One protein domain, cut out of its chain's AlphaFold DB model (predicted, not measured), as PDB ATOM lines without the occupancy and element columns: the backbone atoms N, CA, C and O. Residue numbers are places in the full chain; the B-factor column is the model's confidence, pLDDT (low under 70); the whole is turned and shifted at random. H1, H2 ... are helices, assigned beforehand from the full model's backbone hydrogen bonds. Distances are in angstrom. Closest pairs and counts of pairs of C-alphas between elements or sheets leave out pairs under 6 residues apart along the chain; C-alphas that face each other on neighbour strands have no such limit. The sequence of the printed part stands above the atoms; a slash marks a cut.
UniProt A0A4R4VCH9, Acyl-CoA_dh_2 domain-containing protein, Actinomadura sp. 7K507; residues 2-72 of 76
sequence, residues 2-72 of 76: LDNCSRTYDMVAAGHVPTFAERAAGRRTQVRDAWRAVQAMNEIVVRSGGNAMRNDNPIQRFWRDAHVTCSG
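What this domain is: This is residues 2 to 72 of the 76 residues of the protein "Acyl-CoA_dh_2 domain-containing protein" of Actinomadura sp. 7K507 (UniProt A0A4R4VCH9). One long helix, H2, runs most of the length of a rod, and a shorter helix folds back beside it from each end: H1 loosely at the end where H2 begins, H4 more closely along residues 34 to 45, after the small turn of H3. H1 and H4 stay apart, and residues 10 to 15, of which 10 to 13 belong to H1, stick out. The printed part has 71 residues with four named helices, in the order H1, H2, H3, H4, and no named strand; the class is all helix. It is only just extended, close to loose, with a radius of gyration of the C-alphas of 17.0 A and spans of 51 by 19 by 19 A.

How they stand to each other: H2, residues 20 to 48, touches H4, residues 58 to 71, with its residues 34 to 45 alone; the closest C-alphas, of Val 38 and Ala 66, are 6.2 A apart. These two run opposite ways at a steep tilt of 36 degrees, only just past shallow. H1, residues 2 to 13, forms a helical hairpin with H2, opposite ways at a shallow tilt of 26 degrees. They only just touch, with 3 pairs of C-alphas within 8 A, through residue 4 of H1 and residues 26 to 30 of H2; the closest C-alphas, of Asn 4 and Gly 26, are 6.1 A apart. H3, residues 50 to 53, and H4 touch only at the corner, closest at the C-alphas of Met 53 and Gln 60, 5.2 A. H2 and H3 are close but not clearly touching. In H1, H2 and H4 every O i to N i+4 pair is within hydrogen-bond range; H3 is too short for such a pair.

Where its parts are: H2 is 42.4 A long, from C-alpha 20 at (48.730, -6.228, -21.308) to C-alpha 48 at (34.474, 5.444, 16.880). H4 is 19.7 A long, H1 15.9 A and H3 5.9 A. H1 begins at C-alpha 2, (53.029, 3.040, -4.228).

The domain as a whole: The two C-alphas farthest apart, of Gly 15 and Gly 50, are 52.2 A apart. The printed part has no cut and no long link. Its mean pLDDT is 88.9, and residues 71 to 72 are under 70.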
ATOM      1  N   LEU A   2      51.825   2.290  -3.848       83.62
ATOM      2  CA  LEU A   2      53.029   3.040  -4.228       83.62
ATOM      3  C   LEU A   2      54.038   2.182  -4.997       83.62
ATOM      4  O   LEU A   2      54.424   2.579  -6.081       83.62
ATOM      5  N   ASP A   3      54.332   0.969  -4.526       89.06
ATOM      6  CA  ASP A   3      55.204   0.019  -5.237       89.06
ATOM      7  C   ASP A   3      54.751  -0.255  -6.687       89.06
ATOM      8  O   ASP A   3      55.532  -0.156  -7.629       89.06
ATOM      9  N   ASN A   4      53.455  -0.509  -6.895       88.62
ATOM     10  CA  ASN A   4      52.912  -0.742  -8.233       88.62
ATOM     11  C   ASN A   4      53.017   0.503  -9.132       88.62
ATOM     12  O   ASN A   4      53.280   0.375 -10.328       88.62
ATOM     13  N   CYS A   5      52.796   1.693  -8.568       89.50
ATOM     14  CA  CYS A   5      52.969   2.960  -9.276       89.50
ATOM     15  C   CYS A   5      54.439   3.201  -9.632       89.50
ATOM     16  O   CYS A   5      54.718   3.454 -10.798       89.50
ATOM     17  N   SER A   6      55.354   3.056  -8.670       93.31
ATOM     18  CA  SER A   6      56.798   3.201  -8.865       93.31
ATOM     19  C   SER A   6      57.299   2.250  -9.942       93.31
ATOM     20  O   SER A   6      57.834   2.701 -10.940       93.31
ATOM     21  N   ARG A   7      56.982   0.956  -9.847       91.12
ATOM     22  CA  ARG A   7      57.395  -0.028 -10.855       91.12
ATOM     23  C   ARG A   7      56.867   0.300 -12.253       91.12
ATOM     24  O   ARG A   7      57.578   0.133 -13.236       91.12
ATOM     25  N   THR A   8      55.613   0.744 -12.356       92.06
ATOM     26  CA  THR A   8      55.030   1.129 -13.653       92.06
ATOM     27  C   THR A   8      55.707   2.373 -14.217       92.06
ATOM     28  O   THR A   8      55.981   2.425 -15.413       92.06
ATOM     29  N   TYR A   9      55.997   3.349 -13.357       93.56
ATOM     30  CA  TYR A   9      56.728   4.555 -13.717       93.56
ATOM     31  C   TYR A   9      58.149   4.231 -14.182       93.56
ATOM     32  O   TYR A   9      58.529   4.651 -15.268       93.56
ATOM     33  N   ASP A  10      58.890   3.422 -13.425       95.19
ATOM     34  CA  ASP A  10      60.270   3.042 -13.730       95.19
ATOM     35  C   ASP A  10      60.368   2.282 -15.059       95.19
ATOM     36  O   ASP A  10      61.255   2.559 -15.865       95.19
ATOM     37  N   MET A  11      59.417   1.380 -15.342       93.56
ATOM     38  CA  MET A  11      59.330   0.697 -16.638       93.56
ATOM     39  C   MET A  11      59.174   1.693 -17.793       93.56
ATOM     40  O   MET A  11      59.927   1.640 -18.764       93.56
ATOM     41  N   VAL A  12      58.225   2.625 -17.682       95.62
ATOM     42  CA  VAL A  12      57.971   3.621 -18.735       95.62
ATOM     43  C   VAL A  12      59.146   4.592 -18.875       95.62
ATOM     44  O   VAL A  12      59.531   4.926 -19.993       95.62
ATOM     45  N   ALA A  13      59.757   5.006 -17.763       96.69
ATOM     46  CA  ALA A  13      60.934   5.869 -17.751       96.69
ATOM     47  C   ALA A  13      62.154   5.204 -18.413       96.69
ATOM     48  O   ALA A  13      62.950   5.887 -19.052       96.69
ATOM     49  N   ALA A  14      62.271   3.876 -18.327       96.38
ATOM     50  CA  ALA A  14      63.285   3.089 -19.027       96.38
ATOM     51  C   ALA A  14      62.976   2.865 -20.526       96.38
ATOM     52  O   ALA A  14      63.718   2.157 -21.205       96.38
ATOM     53  N   GLY A  15      61.887   3.437 -21.051       96.69
ATOM     54  CA  GLY A  15      61.453   3.261 -22.440       96.69
ATOM     55  C   GLY A  15      60.713   1.945 -22.705       96.69
ATOM     56  O   GLY A  15      60.421   1.635 -23.861       96.69
ATOM     57  N   HIS A  16      60.387   1.170 -21.665       96.12
ATOM     58  CA  HIS A  16      59.591  -0.050 -21.803       96.12
ATOM     59  C   HIS A  16      58.104   0.282 -21.915       96.12
ATOM     60  O   HIS A  16      57.565   1.096 -21.162       96.12
ATOM     61  N   VAL A  17      57.409  -0.399 -22.825       95.50
ATOM     62  CA  VAL A  17      55.952  -0.311 -22.946       95.50
ATOM     63  C   VAL A  17      55.338  -1.479 -22.173       95.50
ATOM     64  O   VAL A  17      55.496  -2.624 -22.602       95.50
ATOM     65  N   PRO A  18      54.605  -1.231 -21.068       92.50
ATOM     66  CA  PRO A  18      54.025  -2.302 -20.270       92.50
ATOM     67  C   PRO A  18      53.106  -3.178 -21.115       92.50
ATOM     68  O   PRO A  18      52.188  -2.682 -21.776       92.50
ATOM     69  N   THR A  19      53.309  -4.484 -21.051       95.81
ATOM     70  CA  THR A  19      52.460  -5.486 -21.696       95.81
ATOM     71  C   THR A  19      51.043  -5.464 -21.120       95.81
ATOM     72  O   THR A  19      50.774  -4.927 -20.041       95.81
ATOM     73  N   PHE A  20      50.096  -6.090 -21.822       95.00
ATOM     74  CA  PHE A  20      48.730  -6.228 -21.308       95.00
ATOM     75  C   PHE A  20      48.691  -6.944 -19.948       95.00
ATOM     76  O   PHE A  20      47.985  -6.500 -19.043       95.00
ATOM     77  N   ALA A  21      49.487  -8.004 -19.784       94.56
ATOM     78  CA  ALA A  21      49.558  -8.768 -18.542       94.56
ATOM     79  C   ALA A  21      50.074  -7.919 -17.366       94.56
ATOM     80  O   ALA A  21      49.498  -7.963 -16.279       94.56
ATOM     81  N   GLU A  22      51.103  -7.094 -17.584       93.88
ATOM     82  CA  GLU A  22      51.648  -6.190 -16.561       93.88
ATOM     83  C   GLU A  22      50.632  -5.120 -16.149       93.88
ATOM     84  O   GLU A  22      50.424  -4.881 -14.956       93.88
ATOM     85  N   ARG A  23      49.917  -4.533 -17.119       93.75
ATOM     86  CA  ARG A  23      48.837  -3.573 -16.835       93.75
ATOM     87  C   ARG A  23      47.685  -4.222 -16.068       93.75
ATOM     88  O   ARG A  23      47.183  -3.634 -15.109       93.75
ATOM     89  N   ALA A  24      47.284  -5.437 -16.445       94.44
ATOM     90  CA  ALA A  24      46.231  -6.185 -15.760       94.44
ATOM     91  C   ALA A  24      46.629  -6.535 -14.314       94.44
ATOM     92  O   ALA A  24      45.834  -6.355 -13.386       94.44
ATOM     93  N   ALA A  25      47.876  -6.960 -14.097       93.06
ATOM     94  CA  ALA A  25      48.415  -7.201 -12.763       93.06
ATOM     95  C   ALA A  25      48.412  -5.920 -11.913       93.06
ATOM     96  O   ALA A  25      47.997  -5.957 -10.751       93.06
ATOM     97  N   GLY A  26      48.802  -4.784 -12.501       93.38
ATOM     98  CA  GLY A  26      48.751  -3.486 -11.834       93.38
ATOM     99  C   GLY A  26      47.332  -3.063 -11.457       93.38
ATOM    100  O   GLY A  26      47.094  -2.656 -10.318       93.38
ATOM    101  N   ARG A  27      46.359  -3.245 -12.359       92.06
ATOM    102  CA  ARG A  27      44.944  -2.946 -12.090       92.06
ATOM    103  C   ARG A  27      44.376  -3.804 -10.961       92.06
ATOM    104  O   ARG A  27      43.696  -3.277 -10.083       92.06
ATOM    105  N   ARG A  28      44.687  -5.104 -10.936       92.88
ATOM    106  CA  ARG A  28      44.275  -6.009  -9.850       92.88
ATOM    107  C   ARG A  28      44.805  -5.535  -8.495       92.88
ATOM    108  O   ARG A  28      44.053  -5.504  -7.524       92.88
ATOM    109  N   THR A  29      46.082  -5.158  -8.429       93.38
ATOM    110  CA  THR A  29      46.698  -4.636  -7.199       93.38
ATOM    111  C   THR A  29      46.064  -3.313  -6.776       93.38
ATOM    112  O   THR A  29      45.696  -3.168  -5.615       93.38
ATOM    113  N   GLN A  30      45.849  -2.387  -7.715       90.88
ATOM    114  CA  GLN A  30      45.193  -1.101  -7.458       90.88
ATOM    115  C   GLN A  30      43.802  -1.276  -6.829       90.88
ATOM    116  O   GLN A  30      43.507  -0.662  -5.807       90.88
ATOM    117  N   VAL A  31      42.960  -2.137  -7.412       91.06
ATOM    118  CA  VAL A  31      41.602  -2.392  -6.904       91.06
ATOM    119  C   VAL A  31      41.650  -3.045  -5.522       91.06
ATOM    120  O   VAL A  31      40.930  -2.628  -4.617       91.06
ATOM    121  N   ARG A  32      42.524  -4.040  -5.326       91.12
ATOM    122  CA  ARG A  32      42.668  -4.717  -4.030       91.12
ATOM    123  C   ARG A  32      43.125  -3.763  -2.926       91.12
ATOM    124  O   ARG A  32      42.652  -3.876  -1.797       91.12
ATOM    125  N   ASP A  33      44.029  -2.843  -3.239       91.75
ATOM    126  CA  ASP A  33      44.529  -1.857  -2.283       91.75
ATOM    127  C   ASP A  33      43.452  -0.832  -1.904       91.75
ATOM    128  O   ASP A  33      43.313  -0.523  -0.721       91.75
ATOM    129  N   ALA A  34      42.639  -0.377  -2.866       90.94
ATOM    130  CA  ALA A  34      41.490   0.485  -2.583       90.94
ATOM    131  C   ALA A  34      40.504  -0.197  -1.620       90.94
ATOM    132  O   ALA A  34      40.141   0.375  -0.594       90.94
ATOM    133  N   TRP A  35      40.158  -1.463  -1.878       90.94
ATOM    134  CA  TRP A  35      39.297  -2.244  -0.985       90.94
ATOM    135  C   TRP A  35      39.877  -2.398   0.422       90.94
ATOM    136  O   TRP A  35      39.159  -2.241   1.405       90.94
ATOM    137  N   ARG A  36      41.180  -2.670   0.541       92.75
ATOM    138  CA  ARG A  36      41.851  -2.750   1.848       92.75
ATOM    139  C   ARG A  36      41.773  -1.430   2.612       92.75
ATOM    140  O   ARG A  36      41.524  -1.456   3.813       92.75
ATOM    141  N   ALA A  37      41.957  -0.300   1.931       91.88
ATOM    142  CA  ALA A  37      41.861   1.020   2.544       91.88
ATOM    143  C   ALA A  37      40.436   1.323   3.036       91.88
ATOM    144  O   ALA A  37      40.268   1.755   4.176       91.88
ATOM    145  N   VAL A  38      39.414   1.032   2.220       91.50
ATOM    146  CA  VAL A  38      38.005   1.202   2.614       91.50
ATOM    147  C   VAL A  38      37.666   0.351   3.834       91.50
ATOM    148  O   VAL A  38      37.068   0.856   4.780       91.50
ATOM    149  N   GLN A  39      38.105  -0.909   3.862       91.69
ATOM    150  CA  GLN A  39      37.850  -1.788   5.005       91.69
ATOM    151  C   GLN A  39      38.582  -1.334   6.270       91.69
ATOM    152  O   GLN A  39      37.990  -1.327   7.345       91.69
ATOM    153  N   ALA A  40      39.836  -0.891   6.160       92.44
ATOM    154  CA  ALA A  40      40.568  -0.340   7.299       92.44
ATOM    155  C   ALA A  40      39.878   0.909   7.874       92.44
ATOM    156  O   ALA A  40      39.753   1.051   9.088       92.44
ATOM    157  N   MET A  41      39.381   1.795   7.012       91.06
ATOM    158  CA  MET A  41      38.589   2.951   7.431       91.06
ATOM    159  C   MET A  41      37.265   2.527   8.084       91.06
ATOM    160  O   MET A  41      36.896   3.095   9.110       91.06
ATOM    161  N   ASN A  42      36.569   1.523   7.540       89.94
ATOM    162  CA  ASN A  42      35.341   0.997   8.136       89.94
ATOM    163  C   ASN A  42      35.576   0.505   9.574       89.94
ATOM    164  O   ASN A  42      34.816   0.855  10.473       89.94
ATOM    165  N   GLU A  43      36.674  -0.213   9.819       91.62
ATOM    166  CA  GLU A  43      37.060  -0.645  11.169       91.62
ATOM    167  C   GLU A  43      37.258   0.531  12.139       91.62
ATOM    168  O   GLU A  43      36.861   0.450  13.304       91.62
ATOM    169  N   ILE A  44      37.836   1.643  11.674       90.25
ATOM    170  CA  ILE A  44      38.005   2.855  12.491       90.25
ATOM    171  C   ILE A  44      36.639   3.468  12.826       90.25
ATOM    172  O   ILE A  44      36.386   3.816  13.981       90.25
ATOM    173  N   VAL A  45      35.746   3.580  11.840       87.50
ATOM    174  CA  VAL A  45      34.405   4.161  12.023       87.50
ATOM    175  C   VAL A  45      33.568   3.327  12.993       87.50
ATOM    176  O   VAL A  45      32.999   3.887  13.929       87.50
ATOM    177  N   VAL A  46      33.559   1.997  12.842       88.25
ATOM    178  CA  VAL A  46      32.836   1.074  13.738       88.25
ATOM    179  C   VAL A  46      33.292   1.232  15.193       88.25
ATOM    180  O   VAL A  46      32.465   1.221  16.104       88.25
ATOM    181  N   ARG A  47      34.592   1.451  15.428       88.88
ATOM    182  CA  ARG A  47      35.157   1.651  16.777       88.88
ATOM    183  C   ARG A  47      34.954   3.060  17.335       88.88
ATOM    184  O   ARG A  47      35.053   3.249  18.542       88.88
ATOM    185  N   SER A  48      34.660   4.040  16.483       85.81
ATOM    186  CA  SER A  48      34.474   5.444  16.880       85.81
ATOM    187  C   SER A  48      33.086   5.730  17.486       85.81
ATOM    188  O   SER A  48      32.873   6.797  18.064       85.81
ATOM    189  N   GLY A  49      32.142   4.786  17.390       80.94
ATOM    190  CA  GLY A  49      30.798   4.891  17.971       80.94
ATOM    191  C   GLY A  49      29.878   5.895  17.257       80.94
ATOM    192  O   GLY A  49      30.254   6.542  16.284       80.94
ATOM    193  N   GLY A  50      28.642   6.054  17.748       77.06
ATOM    194  CA  GLY A  50      27.593   6.843  17.073       77.06
ATOM    195  C   GLY A  50      27.912   8.331  16.846       77.06
ATOM    196  O   GLY A  50      27.353   8.946  15.940       77.06
ATOM    197  N   ASN A  51      28.855   8.909  17.602       82.12
ATOM    198  CA  ASN A  51      29.318  10.290  17.400       82.12
ATOM    199  C   ASN A  51      30.117  10.477  16.099       82.12
ATOM    200  O   ASN A  51      30.224  11.601  15.609       82.12
ATOM    201  N   ALA A  52      30.659   9.399  15.522       80.50
ATOM    202  CA  ALA A  52      31.375   9.431  14.248       80.50
ATOM    203  C   ALA A  52      30.495   9.897  13.078       80.50
ATOM    204  O   ALA A  52      30.999  10.476  12.123       80.50
ATOM    205  N   MET A  53      29.178   9.686  13.176       83.94
ATOM    206  CA  MET A  53      28.208   9.982  12.118       83.94
ATOM    207  C   MET A  53      27.547  11.360  12.246       83.94
ATOM    208  O   MET A  53      26.565  11.641  11.562       83.94
ATOM    209  N   ARG A  54      28.045  12.228  13.132       86.19
ATOM    210  CA  ARG A  54      27.542  13.601  13.244       86.19
ATOM    211  C   ARG A  54      28.081  14.489  12.131       86.19
ATOM    212  O   ARG A  54      29.183  14.286  11.631       86.19
ATOM    213  N   ASN A  55      27.301  15.507  11.764       84.44
ATOM    214  CA  ASN A  55      27.615  16.370  10.626       84.44
ATOM    215  C   ASN A  55      28.893  17.199  10.767       84.44
ATOM    216  O   ASN A  55      29.516  17.525   9.759       84.44
ATOM    217  N   ASP A  56      29.287  17.493  11.998       89.06
ATOM    218  CA  ASP A  56      30.520  18.182  12.368       89.06
ATOM    219  C   ASP A  56      31.753  17.267  12.356       89.06
ATOM    220  O   ASP A  56      32.882  17.757  12.391       89.06
ATOM    221  N   ASN A  57      31.568  15.947  12.267       86.75
ATOM    222  CA  ASN A  57      32.673  15.006  12.255       86.75
ATOM    223  C   ASN A  57      33.179  14.763  10.819       86.75
ATOM    224  O   ASN A  57      32.437  14.249   9.976       86.75
ATOM    225  N   PRO A  58      34.452  15.062  10.502       87.94
ATOM    226  CA  PRO A  58      34.995  14.822   9.167       87.94
ATOM    227  C   PRO A  58      35.011  13.334   8.783       87.94
ATOM    228  O   PRO A  58      34.968  13.013   7.592       87.94
ATOM    229  N   ILE A  59      35.020  12.412   9.757       86.25
ATOM    230  CA  ILE A  59      35.114  10.972   9.486       86.25
ATOM    231  C   ILE A  59      33.911  10.440   8.697       86.25
ATOM    232  O   ILE A  59      34.092   9.610   7.807       86.25
ATOM    233  N   GLN A  60      32.700  10.966   8.922       88.94
ATOM    234  CA  GLN A  60      31.524  10.542   8.155       88.94
ATOM    235  C   GLN A  60      31.570  10.988   6.692       88.94
ATOM    236  O   GLN A  60      30.960  10.359   5.826       88.94
ATOM    237  N   ARG A  61      32.282  12.079   6.386       90.12
ATOM    238  CA  ARG A  61      32.494  12.511   5.005       90.12
ATOM    239  C   ARG A  61      33.461  11.563   4.310       90.12
ATOM    240  O   ARG A  61      33.101  11.026   3.272       90.12
ATOM    241  N   PHE A  62      34.610  11.279   4.925       88.94
ATOM    242  CA  PHE A  62      35.565  10.312   4.377       88.94
ATOM    243  C   PHE A  62      34.939   8.930   4.181       88.94
ATOM    244  O   PHE A  62      35.121   8.331   3.126       88.94
ATOM    245  N   TRP A  63      34.139   8.468   5.146       88.88
ATOM    246  CA  TRP A  63      33.421   7.202   5.047       88.88
ATOM    247  C   TRP A  63      32.458   7.173   3.854       88.88
ATOM    248  O   TRP A  63      32.540   6.268   3.024       88.88
ATOM    249  N   ARG A  64      31.598   8.190   3.698       89.50
ATOM    250  CA  ARG A  64      30.679   8.277   2.549       89.50
ATOM    251  C   ARG A  64      31.420   8.365   1.217       89.50
ATOM    252  O   ARG A  64      31.073   7.627   0.302       89.50
ATOM    253  N   ASP A  65      32.435   9.218   1.112       90.50
ATOM    254  CA  ASP A  65      33.181   9.444  -0.133       90.50
ATOM    255  C   ASP A  65      33.918   8.166  -0.584       90.50
ATOM    256  O   ASP A  65      33.873   7.764  -1.753       90.50
ATOM    257  N   ALA A  66      34.549   7.470   0.360       87.00
ATOM    258  CA  ALA A  66      35.223   6.204   0.111       87.00
ATOM    259  C   ALA A  66      34.241   5.086  -0.277       87.00
ATOM    260  O   ALA A  66      34.523   4.299  -1.182       87.00
ATOM    261  N   HIS A  67      33.057   5.044   0.340       85.44
ATOM    262  CA  HIS A  67      32.022   4.120  -0.103       85.44
ATOM    263  C   HIS A  67      31.522   4.483  -1.497       85.44
ATOM    264  O   HIS A  67      31.570   3.614  -2.346       85.44
ATOM    265  N   VAL A  68      31.155   5.728  -1.810       86.19
ATOM    266  CA  VAL A  68      30.677   6.119  -3.157       86.19
ATOM    267  C   VAL A  68      31.659   5.710  -4.261       86.19
ATOM    268  O   VAL A  68      31.247   5.170  -5.289       86.19
ATOM    269  N   THR A  69      32.958   5.907  -4.035       75.38
ATOM    270  CA  THR A  69      34.006   5.562  -5.009       75.38
ATOM    271  C   THR A  69      34.212   4.054  -5.185       75.38
ATOM    272  O   THR A  69      34.436   3.608  -6.309       75.38
ATOM    273  N   CYS A  70      34.073   3.248  -4.128       71.81
ATOM    274  CA  CYS A  70      34.144   1.780  -4.215       71.81
ATOM    275  C   CYS A  70      32.793   1.089  -4.487       71.81
ATOM    276  O   CYS A  70      32.762  -0.099  -4.793       71.81
ATOM    277  N   SER A  71      31.690   1.826  -4.383       62.97
ATOM    278  CA  SER A  71      30.299   1.365  -4.476       62.97
ATOM    279  C   SER A  71      29.647   1.712  -5.820       62.97
ATOM    280  O   SER A  71      28.533   1.262  -6.099       62.97
ATOM    281  N   GLY A  72      30.305   2.539  -6.638       48.41
ATOM    282  CA  GLY A  72      29.833   2.943  -7.955       48.41
ATOM    283  C   GLY A  72      29.743   1.760  -8.920       48.41
ATOM    284  O   GLY A  72      30.692   0.993  -9.064       48.41
TER     285      GLY A  72